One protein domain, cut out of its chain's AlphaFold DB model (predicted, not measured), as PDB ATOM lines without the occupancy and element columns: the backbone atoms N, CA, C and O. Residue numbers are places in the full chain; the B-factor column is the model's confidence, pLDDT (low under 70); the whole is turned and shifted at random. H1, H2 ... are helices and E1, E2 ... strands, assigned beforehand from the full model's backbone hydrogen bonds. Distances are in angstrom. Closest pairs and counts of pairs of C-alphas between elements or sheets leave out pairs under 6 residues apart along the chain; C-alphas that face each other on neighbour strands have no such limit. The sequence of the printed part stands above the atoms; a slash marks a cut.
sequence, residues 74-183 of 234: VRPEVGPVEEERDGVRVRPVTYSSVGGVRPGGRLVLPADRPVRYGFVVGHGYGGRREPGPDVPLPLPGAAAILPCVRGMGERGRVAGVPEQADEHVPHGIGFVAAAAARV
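What this domain is: This is residues 74 to 183 of the 234 residues of the protein "Acetyl xylan esterase (AXE1)" of Streptomyces sp. ADI96-02 (UniProt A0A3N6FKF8). With little regular structure, a twisted mixed sheet, E1 E2 E3 E5 E4, has a tail with two small helices leading away from it. The printed part has 110 residues, 38 of them in named elements, E1 to E5, then H1 and H2; the class is mixed. It is loose, radius of gyration of the C-alphas 16.7 A, spans 56 by 29 by 21 A.

Where its parts are: E3, residues 104 to 110, is 20.0 A from first to last C-alpha. E1 is 83 to 85, from (35.960, -18.279, -29.753), E2 88 to 94, E4 117 to 120, E5 142 to 147, H1 165 to 168, and H2 177 to 183, ending at (73.367, -14.784, -37.967).

How they stand to each other: E1, E2 and E3 form a meander, antiparallel neighbours in turn; N 91 and O 107 are 2.8 A apart. E5 is antiparallel to E3 and parallel to E4, N 119 and O 143 being 2.8 A apart. H1 and H2 are apart and not on the sheet. In H2, 0 of 3 O i to N i+4 and 1 of 4 O i to N i+3 pairs are within hydrogen-bond range.

The domain as a whole: The printed part has no cut. Links E4 to E5 and E5 to H1 are long. Residues 163 and 167 to 183 have pLDDT under 70.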
ATOM      1  N   VAL A  74      46.003  -5.923  -9.628       95.25
ATOM      2  CA  VAL A  74      45.970  -6.634 -10.924       95.25
ATOM      3  C   VAL A  74      44.915  -6.080 -11.890       95.25
ATOM      4  O   VAL A  74      45.168  -6.053 -13.087       95.25
ATOM      5  N   ARG A  75      43.759  -5.607 -11.399       96.81
ATOM      6  CA  ARG A  75      42.672  -4.990 -12.201       96.81
ATOM      7  C   ARG A  75      42.416  -5.705 -13.550       96.81
ATOM      8  O   ARG A  75      42.648  -5.103 -14.599       96.81
ATOM      9  N   PRO A  76      42.017  -6.993 -13.537       96.75
ATOM     10  CA  PRO A  76      41.796  -7.740 -14.765       96.75
ATOM     11  C   PRO A  76      40.561  -7.225 -15.511       96.75
ATOM     12  O   PRO A  76      39.521  -6.972 -14.909       96.75
ATOM     13  N   GLU A  77      40.668  -7.131 -16.830       98.19
ATOM     14  CA  GLU A  77      39.577  -6.782 -17.737       98.19
ATOM     15  C   GLU A  77      39.401  -7.917 -18.739       98.19
ATOM     16  O   GLU A  77      40.333  -8.258 -19.469       98.19
ATOM     17  N   VAL A  78      38.212  -8.521 -18.748       98.19
ATOM     18  CA  VAL A  78      37.873  -9.649 -19.620       98.19
ATOM     19  C   VAL A  78      36.959  -9.145 -20.728       98.19
ATOM     20  O   VAL A  78      35.883  -8.617 -20.451       98.19
ATOM     21  N   GLY A  79      37.383  -9.311 -21.977       97.75
ATOM     22  CA  GLY A  79      36.610  -8.881 -23.139       97.75
ATOM     23  C   GLY A  79      35.524  -9.881 -23.560       97.75
ATOM     24  O   GLY A  79      35.220 -10.834 -22.831       97.75
ATOM     25  N   PRO A  80      34.889  -9.676 -24.724       97.81
ATOM     26  CA  PRO A  80      33.852 -10.573 -25.241       97.81
ATOM     27  C   PRO A  80      34.400 -11.975 -25.558       97.81
ATOM     28  O   PRO A  80      35.603 -12.212 -25.519       97.81
ATOM     29  N   VAL A  81      33.512 -12.931 -25.829       97.69
ATOM     30  CA  VAL A  81      33.928 -14.251 -26.329       97.69
ATOM     31  C   VAL A  81      34.500 -14.071 -27.736       97.69
ATOM     32  O   VAL A  81      33.832 -13.513 -28.599       97.69
ATOM     33  N   GLU A  82      35.743 -14.504 -27.940       95.69
ATOM     34  CA  GLU A  82      36.411 -14.511 -29.251       95.69
ATOM     35  C   GLU A  82      36.190 -15.837 -29.979       95.69
ATOM     36  O   GLU A  82      36.148 -15.873 -31.205       95.69
ATOM     37  N   GLU A  83      36.061 -16.926 -29.223       95.56
ATOM     38  CA  GLU A  83      35.960 -18.279 -29.753       95.56
ATOM     39  C   GLU A  83      35.229 -19.182 -28.753       95.56
ATOM     40  O   GLU A  83      35.418 -19.063 -27.539       95.56
ATOM     41  N   GLU A  84      34.424 -20.109 -29.261       95.69
ATOM     42  CA  GLU A  84      33.889 -21.233 -28.495       95.69
ATOM     43  C   GLU A  84      34.260 -22.526 -29.223       95.69
ATOM     44  O   GLU A  84      33.997 -22.665 -30.416       95.69
ATOM     45  N   ARG A  85      34.907 -23.457 -28.518       93.56
ATOM     46  CA  ARG A  85      35.251 -24.776 -29.057       93.56
ATOM     47  C   ARG A  85      35.327 -25.808 -27.945       93.56
ATOM     48  O   ARG A  85      35.686 -25.469 -26.823       93.56
ATOM     49  N   ASP A  86      34.973 -27.051 -28.250       92.56
ATOM     50  CA  ASP A  86      35.109 -28.200 -27.343       92.56
ATOM     51  C   ASP A  86      34.566 -27.960 -25.915       92.56
ATOM     52  O   ASP A  86      35.145 -28.389 -24.915       92.56
ATOM     53  N   GLY A  87      33.445 -27.234 -25.804       94.31
ATOM     54  CA  GLY A  87      32.781 -26.935 -24.529       94.31
ATOM     55  C   GLY A  87      33.465 -25.860 -23.674       94.31
ATOM     56  O   GLY A  87      33.162 -25.747 -22.480       94.31
ATOM     57  N   VAL A  88      34.375 -25.070 -24.251       97.00
ATOM     58  CA  VAL A  88      35.001 -23.918 -23.593       97.00
ATOM     59  C   VAL A  88      34.838 -22.634 -24.401       97.00
ATOM     60  O   VAL A  88      34.851 -22.637 -25.628       97.00
ATOM     61  N   ARG A  89      34.746 -21.513 -23.687       97.75
ATOM     62  CA  ARG A  89      34.759 -20.154 -24.229       97.75
ATOM     63  C   ARG A  89      36.120 -19.529 -23.995       97.75
ATOM     64  O   ARG A  89      36.612 -19.497 -22.865       97.75
ATOM     65  N   VAL A  90      36.697 -18.982 -25.053       97.69
ATOM     66  CA  VAL A  90      37.947 -18.234 -25.020       97.69
ATOM     67  C   VAL A  90      37.631 -16.747 -25.095       97.69
ATOM     68  O   VAL A  90      36.904 -16.280 -25.971       97.69
ATOM     69  N   ARG A  91      38.184 -15.993 -24.151       97.81
ATOM     70  CA  ARG A  91      37.998 -14.547 -24.027       97.81
ATOM     71  C   ARG A  91      39.362 -13.872 -23.954       97.81
ATOM     72  O   ARG A  91      40.277 -14.443 -23.358       97.81
ATOM     73  N   PRO A  92      39.539 -12.660 -24.485       97.19
ATOM     74  CA  PRO A  92      40.743 -11.903 -24.228       97.19
ATOM     75  C   PRO A  92      40.719 -11.401 -22.785       97.19
ATOM     76  O   PRO A  92      39.664 -11.072 -22.238       97.19
ATOM     77  N   VAL A  93      41.891 -11.323 -22.168       97.38
ATOM     78  CA  VAL A  93      42.062 -10.692 -20.856       97.38
ATOM     79  C   VAL A  93      43.246  -9.742 -20.900       97.38
ATOM     80  O   VAL A  93      44.263 -10.059 -21.515       97.38
ATOM     81  N   THR A  94      43.133  -8.593 -20.240       97.00
ATOM     82  CA  THR A  94      44.275  -7.729 -19.910       97.00
ATOM     83  C   THR A  94      44.345  -7.521 -18.408       97.00
ATOM     84  O   THR A  94      43.330  -7.598 -17.719       97.00
ATOM     85  N   TYR A  95      45.541  -7.288 -17.877       96.19
ATOM     86  CA  TYR A  95      45.732  -7.068 -16.447       96.19
ATOM     87  C   TYR A  95      46.971  -6.219 -16.184       96.19
ATOM     88  O   TYR A  95      47.933  -6.239 -16.943       96.19
ATOM     89  N   SER A  96      46.954  -5.472 -15.088       95.81
ATOM     90  CA  SER A  96      48.069  -4.645 -14.633       95.81
ATOM     91  C   SER A  96      49.174  -5.497 -14.010       95.81
ATOM     92  O   SER A  96      48.920  -6.418 -13.233       95.81
ATOM     93  N   SER A  97      50.422  -5.172 -14.340       94.12
ATOM     94  CA  SER A  97      51.615  -5.867 -13.855       94.12
ATOM     95  C   SER A  97      52.717  -4.874 -13.456       94.12
ATOM     96  O   SER A  97      52.615  -3.667 -13.674       94.12
ATOM     97  N   VAL A  98      53.794  -5.372 -12.838       93.94
ATOM     98  CA  VAL A  98      54.907  -4.547 -12.325       93.94
ATOM     99  C   VAL A  98      55.481  -3.632 -13.407       93.94
ATOM    100  O   VAL A  98      55.780  -4.096 -14.504       93.94
ATOM    101  N   GLY A  99      55.704  -2.358 -13.084       90.62
ATOM    102  CA  GLY A  99      56.223  -1.373 -14.038       90.62
ATOM    103  C   GLY A  99      55.140  -0.698 -14.882       90.62
ATOM    104  O   GLY A  99      55.454  -0.172 -15.939       90.62
ATOM    105  N   GLY A 100      53.877  -0.741 -14.443       90.38
ATOM    106  CA  GLY A 100      52.778  -0.002 -15.077       90.38
ATOM    107  C   GLY A 100      52.321  -0.573 -16.420       90.38
ATOM    108  O   GLY A 100      51.518   0.049 -17.106       90.38
ATOM    109  N   VAL A 101      52.812  -1.753 -16.801       91.75
ATOM    110  CA  VAL A 101      52.429  -2.405 -18.055       91.75
ATOM    111  C   VAL A 101      51.142  -3.202 -17.889       91.75
ATOM    112  O   VAL A 101      50.856  -3.730 -16.808       91.75
ATOM    113  N   ARG A 102      50.404  -3.337 -18.990       93.88
ATOM    114  CA  ARG A 102      49.160  -4.104 -19.052       93.88
ATOM    115  C   ARG A 102      49.213  -5.190 -20.125       93.88
ATOM    116  O   ARG A 102      48.615  -5.013 -21.183       93.88
ATOM    117  N   PRO A 103      49.956  -6.288 -19.897       92.19
ATOM    118  CA  PRO A 103      49.967  -7.394 -20.837       92.19
ATOM    119  C   PRO A 103      48.567  -7.988 -20.989       92.19
ATOM    120  O   PRO A 103      47.743  -7.997 -20.068       92.19
ATOM    121  N   GLY A 104      48.328  -8.501 -22.181       94.88
ATOM    122  CA  GLY A 104      47.173  -9.292 -22.524       94.88
ATOM    123  C   GLY A 104      47.434 -10.792 -22.418       94.88
ATOM    124  O   GLY A 104      48.524 -11.284 -22.113       94.88
ATOM    125  N   GLY A 105      46.385 -11.534 -22.707       95.44
ATOM    126  CA  GLY A 105      46.386 -12.979 -22.794       95.44
ATOM    127  C   GLY A 105      44.996 -13.459 -23.161       95.44
ATOM    128  O   GLY A 105      44.159 -12.688 -23.643       95.44
ATOM    129  N   ARG A 106      44.748 -14.738 -22.909       96.31
ATOM    130  CA  ARG A 106      43.424 -15.336 -23.073       96.31
ATOM    131  C   ARG A 106      42.976 -16.011 -21.794       96.31
ATOM    132  O   ARG A 106      43.795 -16.561 -21.063       96.31
ATOM    133  N   LEU A 107      41.682 -15.955 -21.542       97.69
ATOM    134  CA  LEU A 107      40.993 -16.629 -20.461       97.69
ATOM    135  C   LEU A 107      40.083 -17.687 -21.081       97.69
ATOM    136  O   LEU A 107      39.213 -17.368 -21.888       97.69
ATOM    137  N   VAL A 108      40.311 -18.938 -20.710       97.94
ATOM    138  CA  VAL A 108      39.543 -20.101 -21.147       97.94
ATOM    139  C   VAL A 108      38.635 -20.502 -19.998       97.94
ATOM    140  O   VAL A 108      39.121 -20.751 -18.895       97.94
ATOM    141  N   LEU A 109      37.331 -20.550 -20.247       98.00
ATOM    142  CA  LEU A 109      36.318 -20.901 -19.256       98.00
ATOM    143  C   LEU A 109      35.442 -22.035 -19.792       98.00
ATOM    144  O   LEU A 109      35.124 -22.024 -20.979       98.00
ATOM    145  N   PRO A 110      34.991 -22.981 -18.953       97.25
ATOM    146  CA  PRO A 110      33.952 -23.919 -19.355       97.25
ATOM    147  C   PRO A 110      32.682 -23.170 -19.787       97.25
ATOM    148  O   PRO A 110      32.295 -22.194 -19.144       97.25
ATOM    149  N   ALA A 111      32.035 -23.622 -20.861       95.69
ATOM    150  CA  ALA A 111      30.846 -22.963 -21.402       95.69
ATOM    151  C   ALA A 111      29.622 -23.112 -20.477       95.69
ATOM    152  O   ALA A 111      28.941 -22.124 -20.191       95.69
ATOM    153  N   ASP A 112      29.398 -24.327 -19.960       92.94
ATOM    154  CA  ASP A 112      28.114 -24.713 -19.346       92.94
ATOM    155  C   ASP A 112      28.256 -25.358 -17.961       92.94
ATOM    156  O   ASP A 112      27.381 -26.085 -17.495       92.94
ATOM    157  N   ARG A 113      29.394 -25.161 -17.291       91.56
ATOM    158  CA  ARG A 113      29.638 -25.749 -15.967       91.56
ATOM    159  C   ARG A 113      30.498 -24.848 -15.089       91.56
ATOM    160  O   ARG A 113      31.301 -24.077 -15.616       91.56
ATOM    161  N   PRO A 114      30.384 -24.963 -13.757       95.31
ATOM    162  CA  PRO A 114      31.237 -24.210 -12.852       95.31
ATOM    163  C   PRO A 114      32.713 -24.596 -13.012       95.31
ATOM    164  O   PRO A 114      33.060 -25.744 -13.311       95.31
ATOM    165  N   VAL A 115      33.580 -23.614 -12.768       97.31
ATOM    166  CA  VAL A 115      35.029 -23.809 -12.699       97.31
ATOM    167  C   VAL A 115      35.381 -24.573 -11.423       97.31
ATOM    168  O   VAL A 115      34.916 -24.227 -10.340       97.31
ATOM    169  N   ARG A 116      36.225 -25.597 -11.552       96.75
ATOM    170  CA  ARG A 116      36.742 -26.419 -10.443       96.75
ATOM    171  C   ARG A 116      38.264 -26.411 -10.345       96.75
ATOM    172  O   ARG A 116      38.804 -26.622  -9.268       96.75
ATOM    173  N   TYR A 117      38.941 -26.164 -11.464       96.75
ATOM    174  CA  TYR A 117      40.398 -26.189 -11.564       96.75
ATOM    175  C   TYR A 117      40.890 -24.945 -12.296       96.75
ATOM    176  O   TYR A 117      40.216 -24.460 -13.204       96.75
ATOM    177  N   GLY A 118      42.064 -24.446 -11.914       96.88
ATOM    178  CA  GLY A 118      42.706 -23.299 -12.545       96.88
ATOM    179  C   GLY A 118      44.082 -23.665 -13.086       96.88
ATOM    180  O   GLY A 118      44.878 -24.274 -12.376       96.88
ATOM    181  N   PHE A 119      44.367 -23.262 -14.321       97.62
ATOM    182  CA  PHE A 119      45.664 -23.436 -14.970       97.62
ATOM    183  C   PHE A 119      46.263 -22.088 -15.378       97.62
ATOM    184  O   PHE A 119      45.556 -21.157 -15.767       97.62
ATOM    185  N   VAL A 120      47.591 -22.006 -15.342       96.44
ATOM    186  CA  VAL A 120      48.367 -20.932 -15.967       96.44
ATOM    187  C   VAL A 120      49.271 -21.596 -16.994       96.44
ATOM    188  O   VAL A 120      50.181 -22.329 -16.616       96.44
ATOM    189  N   VAL A 121      49.012 -21.377 -18.283       95.75
ATOM    190  CA  VAL A 121      49.754 -22.052 -19.358       95.75
ATOM    191  C   VAL A 121      50.599 -21.030 -20.108       95.75
ATOM    192  O   VAL A 121      50.083 -20.182 -20.840       95.75
ATOM    193  N   GLY A 122      51.914 -21.104 -19.906       92.75
ATOM    194  CA  GLY A 122      52.885 -20.283 -20.627       92.75
ATOM    195  C   GLY A 122      52.962 -20.639 -22.114       92.75
ATOM    196  O   GLY A 122      52.314 -21.566 -22.593       92.75
ATOM    197  N   HIS A 123      53.759 -19.892 -22.868       91.88
ATOM    198  CA  HIS A 123      54.082 -20.209 -24.256       91.88
ATOM    199  C   HIS A 123      55.599 -20.278 -24.436       91.88
ATOM    200  O   HIS A 123      56.350 -19.706 -23.643       91.88
ATOM    201  N   GLY A 124      56.043 -20.959 -25.491       87.44
ATOM    202  CA  GLY A 124      57.453 -20.997 -25.870       87.44
ATOM    203  C   GLY A 124      57.975 -19.647 -26.368       87.44
ATOM    204  O   GLY A 124      57.237 -18.665 -26.503       87.44
ATOM    205  N   TYR A 125      59.269 -19.601 -26.665       83.12
ATOM    206  CA  TYR A 125      59.878 -18.437 -27.302       83.12
ATOM    207  C   TYR A 125      59.200 -18.161 -28.659       83.12
ATOM    208  O   TYR A 125      58.975 -19.091 -29.427       83.12
ATOM    209  N   GLY A 126      58.818 -16.906 -28.930       81.19
ATOM    210  CA  GLY A 126      58.032 -16.533 -30.122       81.19
ATOM    211  C   GLY A 126      56.585 -16.101 -29.855       81.19
ATOM    212  O   GLY A 126      55.943 -15.532 -30.738       81.19
ATOM    213  N   GLY A 127      56.075 -16.288 -28.636       87.38
ATOM    214  CA  GLY A 127      54.750 -15.790 -28.259       87.38
ATOM    215  C   GLY A 127      53.612 -16.791 -28.452       87.38
ATOM    216  O   GLY A 127      53.812 -17.959 -28.779       87.38
ATOM    217  N   ARG A 128      52.383 -16.302 -28.250       89.00
ATOM    218  CA  ARG A 128      51.134 -17.046 -28.471       89.00
ATOM    219  C   ARG A 128      50.153 -16.190 -29.274       89.00
ATOM    220  O   ARG A 128      49.586 -15.236 -28.742       89.00
ATOM    221  N   ARG A 129      49.938 -16.534 -30.547       87.38
ATOM    222  CA  ARG A 129      48.973 -15.834 -31.420       87.38
ATOM    223  C   ARG A 129      47.548 -16.347 -31.254       87.38
ATOM    224  O   ARG A 129      46.636 -15.534 -31.183       87.38
ATOM    225  N   GLU A 130      47.374 -17.651 -31.076       90.69
ATOM    226  CA  GLU A 130      46.084 -18.341 -30.925       90.69
ATOM    227  C   GLU A 130      46.056 -19.153 -29.619       90.69
ATOM    228  O   GLU A 130      47.118 -19.376 -29.031       90.69
ATOM    229  N   PRO A 131      44.890 -19.612 -29.124       89.50
ATOM    230  CA  PRO A 131      44.833 -20.428 -27.907       89.50
ATOM    231  C   PRO A 131      45.680 -21.700 -28.004       89.50
ATOM    232  O   PRO A 131      46.237 -22.114 -26.994       89.50
ATOM    233  N   GLY A 132      45.857 -22.250 -29.211       88.69
ATOM    234  CA  GLY A 132      46.729 -23.394 -29.477       88.69
ATOM    235  C   GLY A 132      46.119 -24.741 -29.065       88.69
ATOM    236  O   GLY A 132      44.979 -24.778 -28.613       88.69
ATOM    237  N   PRO A 133      46.861 -25.847 -29.220       89.25
ATOM    238  CA  PRO A 133      46.366 -27.204 -28.966       89.25
ATOM    239  C   PRO A 133      46.171 -27.533 -27.478       89.25
ATOM    240  O   PRO A 133      45.560 -28.543 -27.156       89.25
ATOM    241  N   ASP A 134      46.639 -26.670 -26.570       88.00
ATOM    242  CA  ASP A 134      46.502 -26.828 -25.111       88.00
ATOM    243  C   ASP A 134      45.044 -26.681 -24.610       88.00
ATOM    244  O   ASP A 134      44.780 -26.710 -23.407       88.00
ATOM    245  N   VAL A 135      44.100 -26.434 -25.523       91.62
ATOM    246  CA  VAL A 135      42.683 -26.189 -25.252       91.62
ATOM    247  C   VAL A 135      41.845 -27.077 -26.186       91.62
ATOM    248  O   VAL A 135      42.015 -26.941 -27.404       91.62
ATOM    249  N   PRO A 136      40.922 -27.907 -25.654       92.25
ATOM    250  CA  PRO A 136      40.409 -27.881 -24.279       92.25
ATOM    251  C   PRO A 136      41.396 -28.429 -23.240       92.25
ATOM    252  O   PRO A 136      42.300 -29.202 -23.537       92.25
ATOM    253  N   LEU A 137      41.214 -27.988 -21.996       93.75
ATOM    254  CA  LEU A 137      42.066 -28.365 -20.868       93.75
ATOM    255  C   LEU A 137      41.812 -29.825 -20.455       93.75
ATOM    256  O   LEU A 137      40.681 -30.302 -20.567       93.75
ATOM    257  N   PRO A 138      42.816 -30.522 -19.889       92.12
ATOM    258  CA  PRO A 138      42.732 -31.962 -19.632       92.12
ATOM    259  C   PRO A 138      41.716 -32.351 -18.545       92.12
ATOM    260  O   PRO A 138      41.355 -33.520 -18.437       92.12
ATOM    261  N   LEU A 139      41.251 -31.396 -17.727       93.62
ATOM    262  CA  LEU A 139      40.311 -31.657 -16.638       93.62
ATOM    263  C   LEU A 139      38.928 -31.046 -16.920       93.62
ATOM    264  O   LEU A 139      38.818 -29.839 -17.155       93.62
ATOM    265  N   PRO A 140      37.835 -31.822 -16.797       91.00
ATOM    266  CA  PRO A 140      36.484 -31.285 -16.904       91.00
ATOM    267  C   PRO A 140      36.206 -30.204 -15.849       91.00
ATOM    268  O   PRO A 140      36.333 -30.442 -14.642       91.00
ATOM    269  N   GLY A 141      35.748 -29.034 -16.302       93.50
ATOM    270  CA  GLY A 141      35.510 -27.869 -15.439       93.50
ATOM    271  C   GLY A 141      36.774 -27.056 -15.143       93.50
ATOM    272  O   GLY A 141      36.784 -26.267 -14.204       93.50
ATOM    273  N   ALA A 142      37.852 -27.251 -15.898       96.56
ATOM    274  CA  ALA A 142      39.034 -26.413 -15.799       96.56
ATOM    275  C   ALA A 142      38.841 -25.053 -16.479       96.56
ATOM    276  O   ALA A 142      38.240 -24.951 -17.547       96.56
ATOM    277  N   ALA A 143      39.416 -24.024 -15.868       97.88
ATOM    278  CA  ALA A 143      39.677 -22.733 -16.476       97.88
ATOM    279  C   ALA A 143      41.188 -22.535 -16.633       97.88
ATOM    280  O   ALA A 143      41.975 -23.073 -15.852       97.88
ATOM    281  N   ALA A 144      41.600 -21.730 -17.609       97.75
ATOM    282  CA  ALA A 144      43.001 -21.365 -17.777       97.75
ATOM    283  C   ALA A 144      43.174 -19.893 -18.112       97.75
ATOM    284  O   ALA A 144      42.383 -19.319 -18.857       97.75
ATOM    285  N   ILE A 145      44.272 -19.318 -17.636       97.19
ATOM    286  CA  ILE A 145      44.851 -18.120 -18.231       97.19
ATOM    287  C   ILE A 145      46.048 -18.521 -19.100       97.19
ATOM    288  O   ILE A 145      46.937 -19.257 -18.673       97.19
ATOM    289  N   LEU A 146      46.053 -18.018 -20.332       96.25
ATOM    290  CA  LEU A 146      47.120 -18.144 -21.321       96.25
ATOM    291  C   LEU A 146      47.797 -16.766 -21.454       96.25
ATOM    292  O   LEU A 146      47.435 -15.995 -22.353       96.25
ATOM    293  N   PRO A 147      48.683 -16.368 -20.519       94.81
ATOM    294  CA  PRO A 147      49.310 -15.050 -20.555       94.81
ATOM    295  C   PRO A 147      50.275 -14.928 -21.741       94.81
ATOM    296  O   PRO A 147      51.015 -15.862 -22.046       94.81
ATOM    297  N   CYS A 148      50.310 -13.755 -22.374       93.12
ATOM    298  CA  CYS A 148      51.372 -13.407 -23.315       93.12
ATOM    299  C   CYS A 148      52.503 -12.704 -22.555       93.12
ATOM    300  O   CYS A 148      52.282 -11.704 -21.867       93.12
ATOM    301  N   VAL A 149      53.717 -13.247 -22.652       89.44
ATOM    302  CA  VAL A 149      54.911 -12.670 -22.025       89.44
ATOM    303  C   VAL A 149      55.208 -11.303 -22.645       89.44
ATOM    304  O   VAL A 149      54.964 -11.069 -23.827       89.44
ATOM    305  N   ARG A 150      55.735 -10.381 -21.834       88.56
ATOM    306  CA  ARG A 150      56.068  -9.013 -22.255       88.56
ATOM    307  C   ARG A 150      56.988  -9.010 -23.475       88.56
ATOM    308  O   ARG A 150      57.957  -9.760 -23.511       88.56
ATOM    309  N   GLY A 151      56.665  -8.155 -24.435       83.69
ATOM    310  CA  GLY A 151      57.324  -8.047 -25.732       83.69
ATOM    311  C   GLY A 151      56.910  -9.125 -26.741       83.69
ATOM    312  O   GLY A 151      57.031  -8.910 -27.939       83.69
ATOM    313  N   MET A 152      56.353 -10.261 -26.310       81.38
ATOM    314  CA  MET A 152      56.119 -11.416 -27.183       81.38
ATOM    315  C   MET A 152      54.702 -11.439 -27.767       81.38
ATOM    316  O   MET A 152      53.730 -11.793 -27.093       81.38
ATOM    317  N   GLY A 153      54.610 -11.141 -29.062       79.62
ATOM    318  CA  GLY A 153      53.360 -11.144 -29.821       79.62
ATOM    319  C   GLY A 153      52.430  -9.978 -29.477       79.62
ATOM    320  O   GLY A 153      52.656  -9.226 -28.531       79.62
ATOM    321  N   GLU A 154      51.344  -9.848 -30.240       83.19
ATOM    322  CA  GLU A 154      50.451  -8.681 -30.211       83.19
ATOM    323  C   GLU A 154      49.938  -8.336 -28.805       83.19
ATOM    324  O   GLU A 154      50.023  -7.194 -28.358       83.19
ATOM    325  N   ARG A 155      49.467  -9.347 -28.067       88.06
ATOM    326  CA  ARG A 155      48.916  -9.179 -26.715       88.06
ATOM    327  C   ARG A 155      49.998  -9.010 -25.646       88.06
ATOM    328  O   ARG A 155      49.678  -8.632 -24.530       88.06
ATOM    329  N   GLY A 156      51.261  -9.289 -25.958       86.00
ATOM    330  CA  GLY A 156      52.394  -9.108 -25.053       86.00
ATOM    331  C   GLY A 156      53.112  -7.769 -25.219       86.00
ATOM    332  O   GLY A 156      54.013  -7.489 -24.432       86.00
ATOM    333  N   ARG A 157      52.758  -6.947 -26.217       84.94
ATOM    334  CA  ARG A 157      53.514  -5.739 -26.593       84.94
ATOM    335  C   ARG A 157      53.740  -4.785 -25.416       84.94
ATOM    336  O   ARG A 157      52.836  -4.478 -24.642       84.94
ATOM    337  N   VAL A 158      54.967  -4.284 -25.321       84.44
ATOM    338  CA  VAL A 158      55.386  -3.274 -24.344       84.44
ATOM    339  C   VAL A 158      56.169  -2.200 -25.087       84.44
ATOM    340  O   VAL A 158      57.029  -2.516 -25.905       84.44
ATOM    341  N   ALA A 159      55.873  -0.930 -24.810       80.56
ATOM    342  CA  ALA A 159      56.578   0.187 -25.428       80.56
ATOM    343  C   ALA A 159      58.094   0.089 -25.182       80.56
ATOM    344  O   ALA A 159      58.532  -0.177 -24.063       80.56
ATOM    345  N   GLY A 160      58.879   0.305 -26.237       79.06
ATOM    346  CA  GLY A 160      60.340   0.226 -26.193       79.06
ATOM    347  C   GLY A 160      60.918  -1.184 -26.327       79.06
ATOM    348  O   GLY A 160      62.123  -1.290 -26.500       79.06
ATOM    349  N   VAL A 161      60.097  -2.240 -26.315       79.25
ATOM    350  CA  VAL A 161      60.546  -3.628 -26.498       79.25
ATOM    351  C   VAL A 161      60.170  -4.104 -27.911       79.25
ATOM    352  O   VAL A 161      58.994  -3.999 -28.273       79.25
ATOM    353  N   PRO A 162      61.124  -4.605 -28.726       76.44
ATOM    354  CA  PRO A 162      60.836  -5.134 -30.060       76.44
ATOM    355  C   PRO A 162      59.816  -6.270 -30.011       76.44
ATOM    356  O   PRO A 162      59.848  -7.072 -29.099       76.44
ATOM    357  N   GLU A 163      58.926  -6.381 -30.994       68.44
ATOM    358  CA  GLU A 163      57.943  -7.479 -31.023       68.44
ATOM    359  C   GLU A 163      58.536  -8.797 -31.550       68.44
ATOM    360  O   GLU A 163      58.061  -9.892 -31.227       68.44
ATOM    361  N   GLN A 164      59.556  -8.697 -32.405       71.94
ATOM    362  CA  GLN A 164      60.165  -9.844 -33.064       71.94
ATOM    363  C   GLN A 164      61.071 -10.594 -32.090       71.94
ATOM    364  O   GLN A 164      61.983 -10.028 -31.490       71.94
ATOM    365  N   ALA A 165      60.836 -11.899 -31.962       71.12
ATOM    366  CA  ALA A 165      61.548 -12.745 -31.012       71.12
ATOM    367  C   ALA A 165      63.074 -12.731 -31.220       71.12
ATOM    368  O   ALA A 165      63.821 -12.713 -30.243       71.12
ATOM    369  N   ASP A 166      63.540 -12.657 -32.465       71.62
ATOM    370  CA  ASP A 166      64.974 -12.620 -32.786       71.62
ATOM    371  C   ASP A 166      65.645 -11.305 -32.352       71.62
ATOM    372  O   ASP A 166      66.851 -11.253 -32.116       71.62
ATOM    373  N   GLU A 167      64.859 -10.241 -32.189       68.56
ATOM    374  CA  GLU A 167      65.323  -8.916 -31.776       68.56
ATOM    375  C   GLU A 167      65.265  -8.725 -30.253       68.56
ATOM    376  O   GLU A 167      65.883  -7.799 -29.731       68.56
ATOM    377  N   HIS A 168      64.578  -9.610 -29.524       69.00
ATOM    378  CA  HIS A 168      64.456  -9.533 -28.068       69.00
ATOM    379  C   HIS A 168      65.742  -9.862 -27.317       69.00
ATOM    380  O   HIS A 168      66.069  -9.159 -26.366       69.00
ATOM    381  N   VAL A 169      66.462 -10.924 -27.704       65.94
ATOM    382  CA  VAL A 169      67.684 -11.346 -26.986       65.94
ATOM    383  C   VAL A 169      68.761 -10.256 -27.024       65.94
ATOM    384  O   VAL A 169      69.353  -9.982 -25.982       65.94
ATOM    385  N   PRO A 170      69.017  -9.590 -28.168       68.00
ATOM    386  CA  PRO A 170      70.002  -8.511 -28.223       68.00
ATOM    387  C   PRO A 170      69.521  -7.201 -27.585       68.00
ATOM    388  O   PRO A 170      70.327  -6.298 -27.358       68.00
ATOM    389  N   HIS A 171      68.220  -7.048 -27.329       65.06
ATOM    390  CA  HIS A 171      67.664  -5.789 -26.851       65.06
ATOM    391  C   HIS A 171      68.112  -5.481 -25.414       65.06
ATOM    392  O   HIS A 171      67.853  -6.239 -24.483       65.06
ATOM    393  N   GLY A 172      68.775  -4.336 -25.221       56.00
ATOM    394  CA  GLY A 172      69.239  -3.875 -23.905       56.00
ATOM    395  C   GLY A 172      70.569  -4.475 -23.435       56.00
ATOM    396  O   GLY A 172      71.073  -4.072 -22.389       56.00
ATOM    397  N   ILE A 173      71.174  -5.378 -24.213       62.62
ATOM    398  CA  ILE A 173      72.544  -5.846 -23.993       62.62
ATOM    399  C   ILE A 173      73.430  -5.061 -24.959       62.62
ATOM    400  O   ILE A 173      73.406  -5.286 -26.168       62.62
ATOM    401  N   GLY A 174      74.174  -4.083 -24.439       45.50
ATOM    402  CA  GLY A 174      75.121  -3.304 -25.233       45.50
ATOM    403  C   GLY A 174      76.160  -4.216 -25.888       45.50
ATOM    404  O   GLY A 174      77.098  -4.642 -25.234       45.50
ATOM    405  N   PHE A 175      75.962  -4.521 -27.170       44.59
ATOM    406  CA  PHE A 175      76.958  -4.958 -28.151       44.59
ATOM    407  C   PHE A 175      77.943  -6.073 -27.717       44.59
ATOM    408  O   PHE A 175      79.039  -5.811 -27.236       44.59
ATOM    409  N   VAL A 176      77.648  -7.323 -28.096       42.88
ATOM    410  CA  VAL A 176      78.691  -8.256 -28.571       42.88
ATOM    411  C   VAL A 176      78.489  -8.425 -30.078       42.88
ATOM    412  O   VAL A 176      77.946  -9.421 -30.556       42.88
ATOM    413  N   ALA A 177      78.845  -7.413 -30.873       37.78
ATOM    414  CA  ALA A 177      78.570  -7.435 -32.313       37.78
ATOM    415  C   ALA A 177      79.395  -8.417 -33.142       37.78
ATOM    416  O   ALA A 177      79.213  -8.478 -34.356       37.78
ATOM    417  N   ALA A 178      80.242  -9.236 -32.525       37.25
ATOM    418  CA  ALA A 178      80.865 -10.336 -33.245       37.25
ATOM    419  C   ALA A 178      79.869 -11.481 -33.545       37.25
ATOM    420  O   ALA A 178      80.001 -12.142 -34.572       37.25
ATOM    421  N   ALA A 179      78.838 -11.697 -32.714       36.12
ATOM    422  CA  ALA A 179      77.915 -12.828 -32.889       36.12
ATOM    423  C   ALA A 179      76.714 -12.504 -33.802       36.12
ATOM    424  O   ALA A 179      76.363 -13.283 -34.689       36.12
ATOM    425  N   ALA A 180      76.107 -11.323 -33.646       35.72
ATOM    426  CA  ALA A 180      74.878 -10.967 -34.365       35.72
ATOM    427  C   ALA A 180      75.091 -10.705 -35.870       35.72
ATOM    428  O   ALA A 180      74.181 -10.921 -36.670       35.72
ATOM    429  N   ALA A 181      76.288 -10.281 -36.291       33.09
ATOM    430  CA  ALA A 181      76.579 -10.026 -37.705       33.09
ATOM    431  C   ALA A 181      76.672 -11.316 -38.548       33.09
ATOM    432  O   ALA A 181      76.453 -11.267 -39.759       33.09
ATOM    433  N   ARG A 182      76.931 -12.477 -37.925       33.00
ATOM    434  CA  ARG A 182      77.041 -13.767 -38.630       33.00
ATOM    435  C   ARG A 182      75.700 -14.496 -38.772       33.00
ATOM    436  O   ARG A 182      75.515 -15.225 -39.740       33.00
ATOM    437  N   VAL A 183      74.734 -14.223 -37.890       38.03
ATOM    438  CA  VAL A 183      73.367 -14.784 -37.967       38.03
ATOM    439  C   VAL A 183      72.531 -14.119 -39.074       38.03
ATOM    440  O   VAL A 183      71.656 -14.757 -39.651       38.03
TER     441      VAL A 183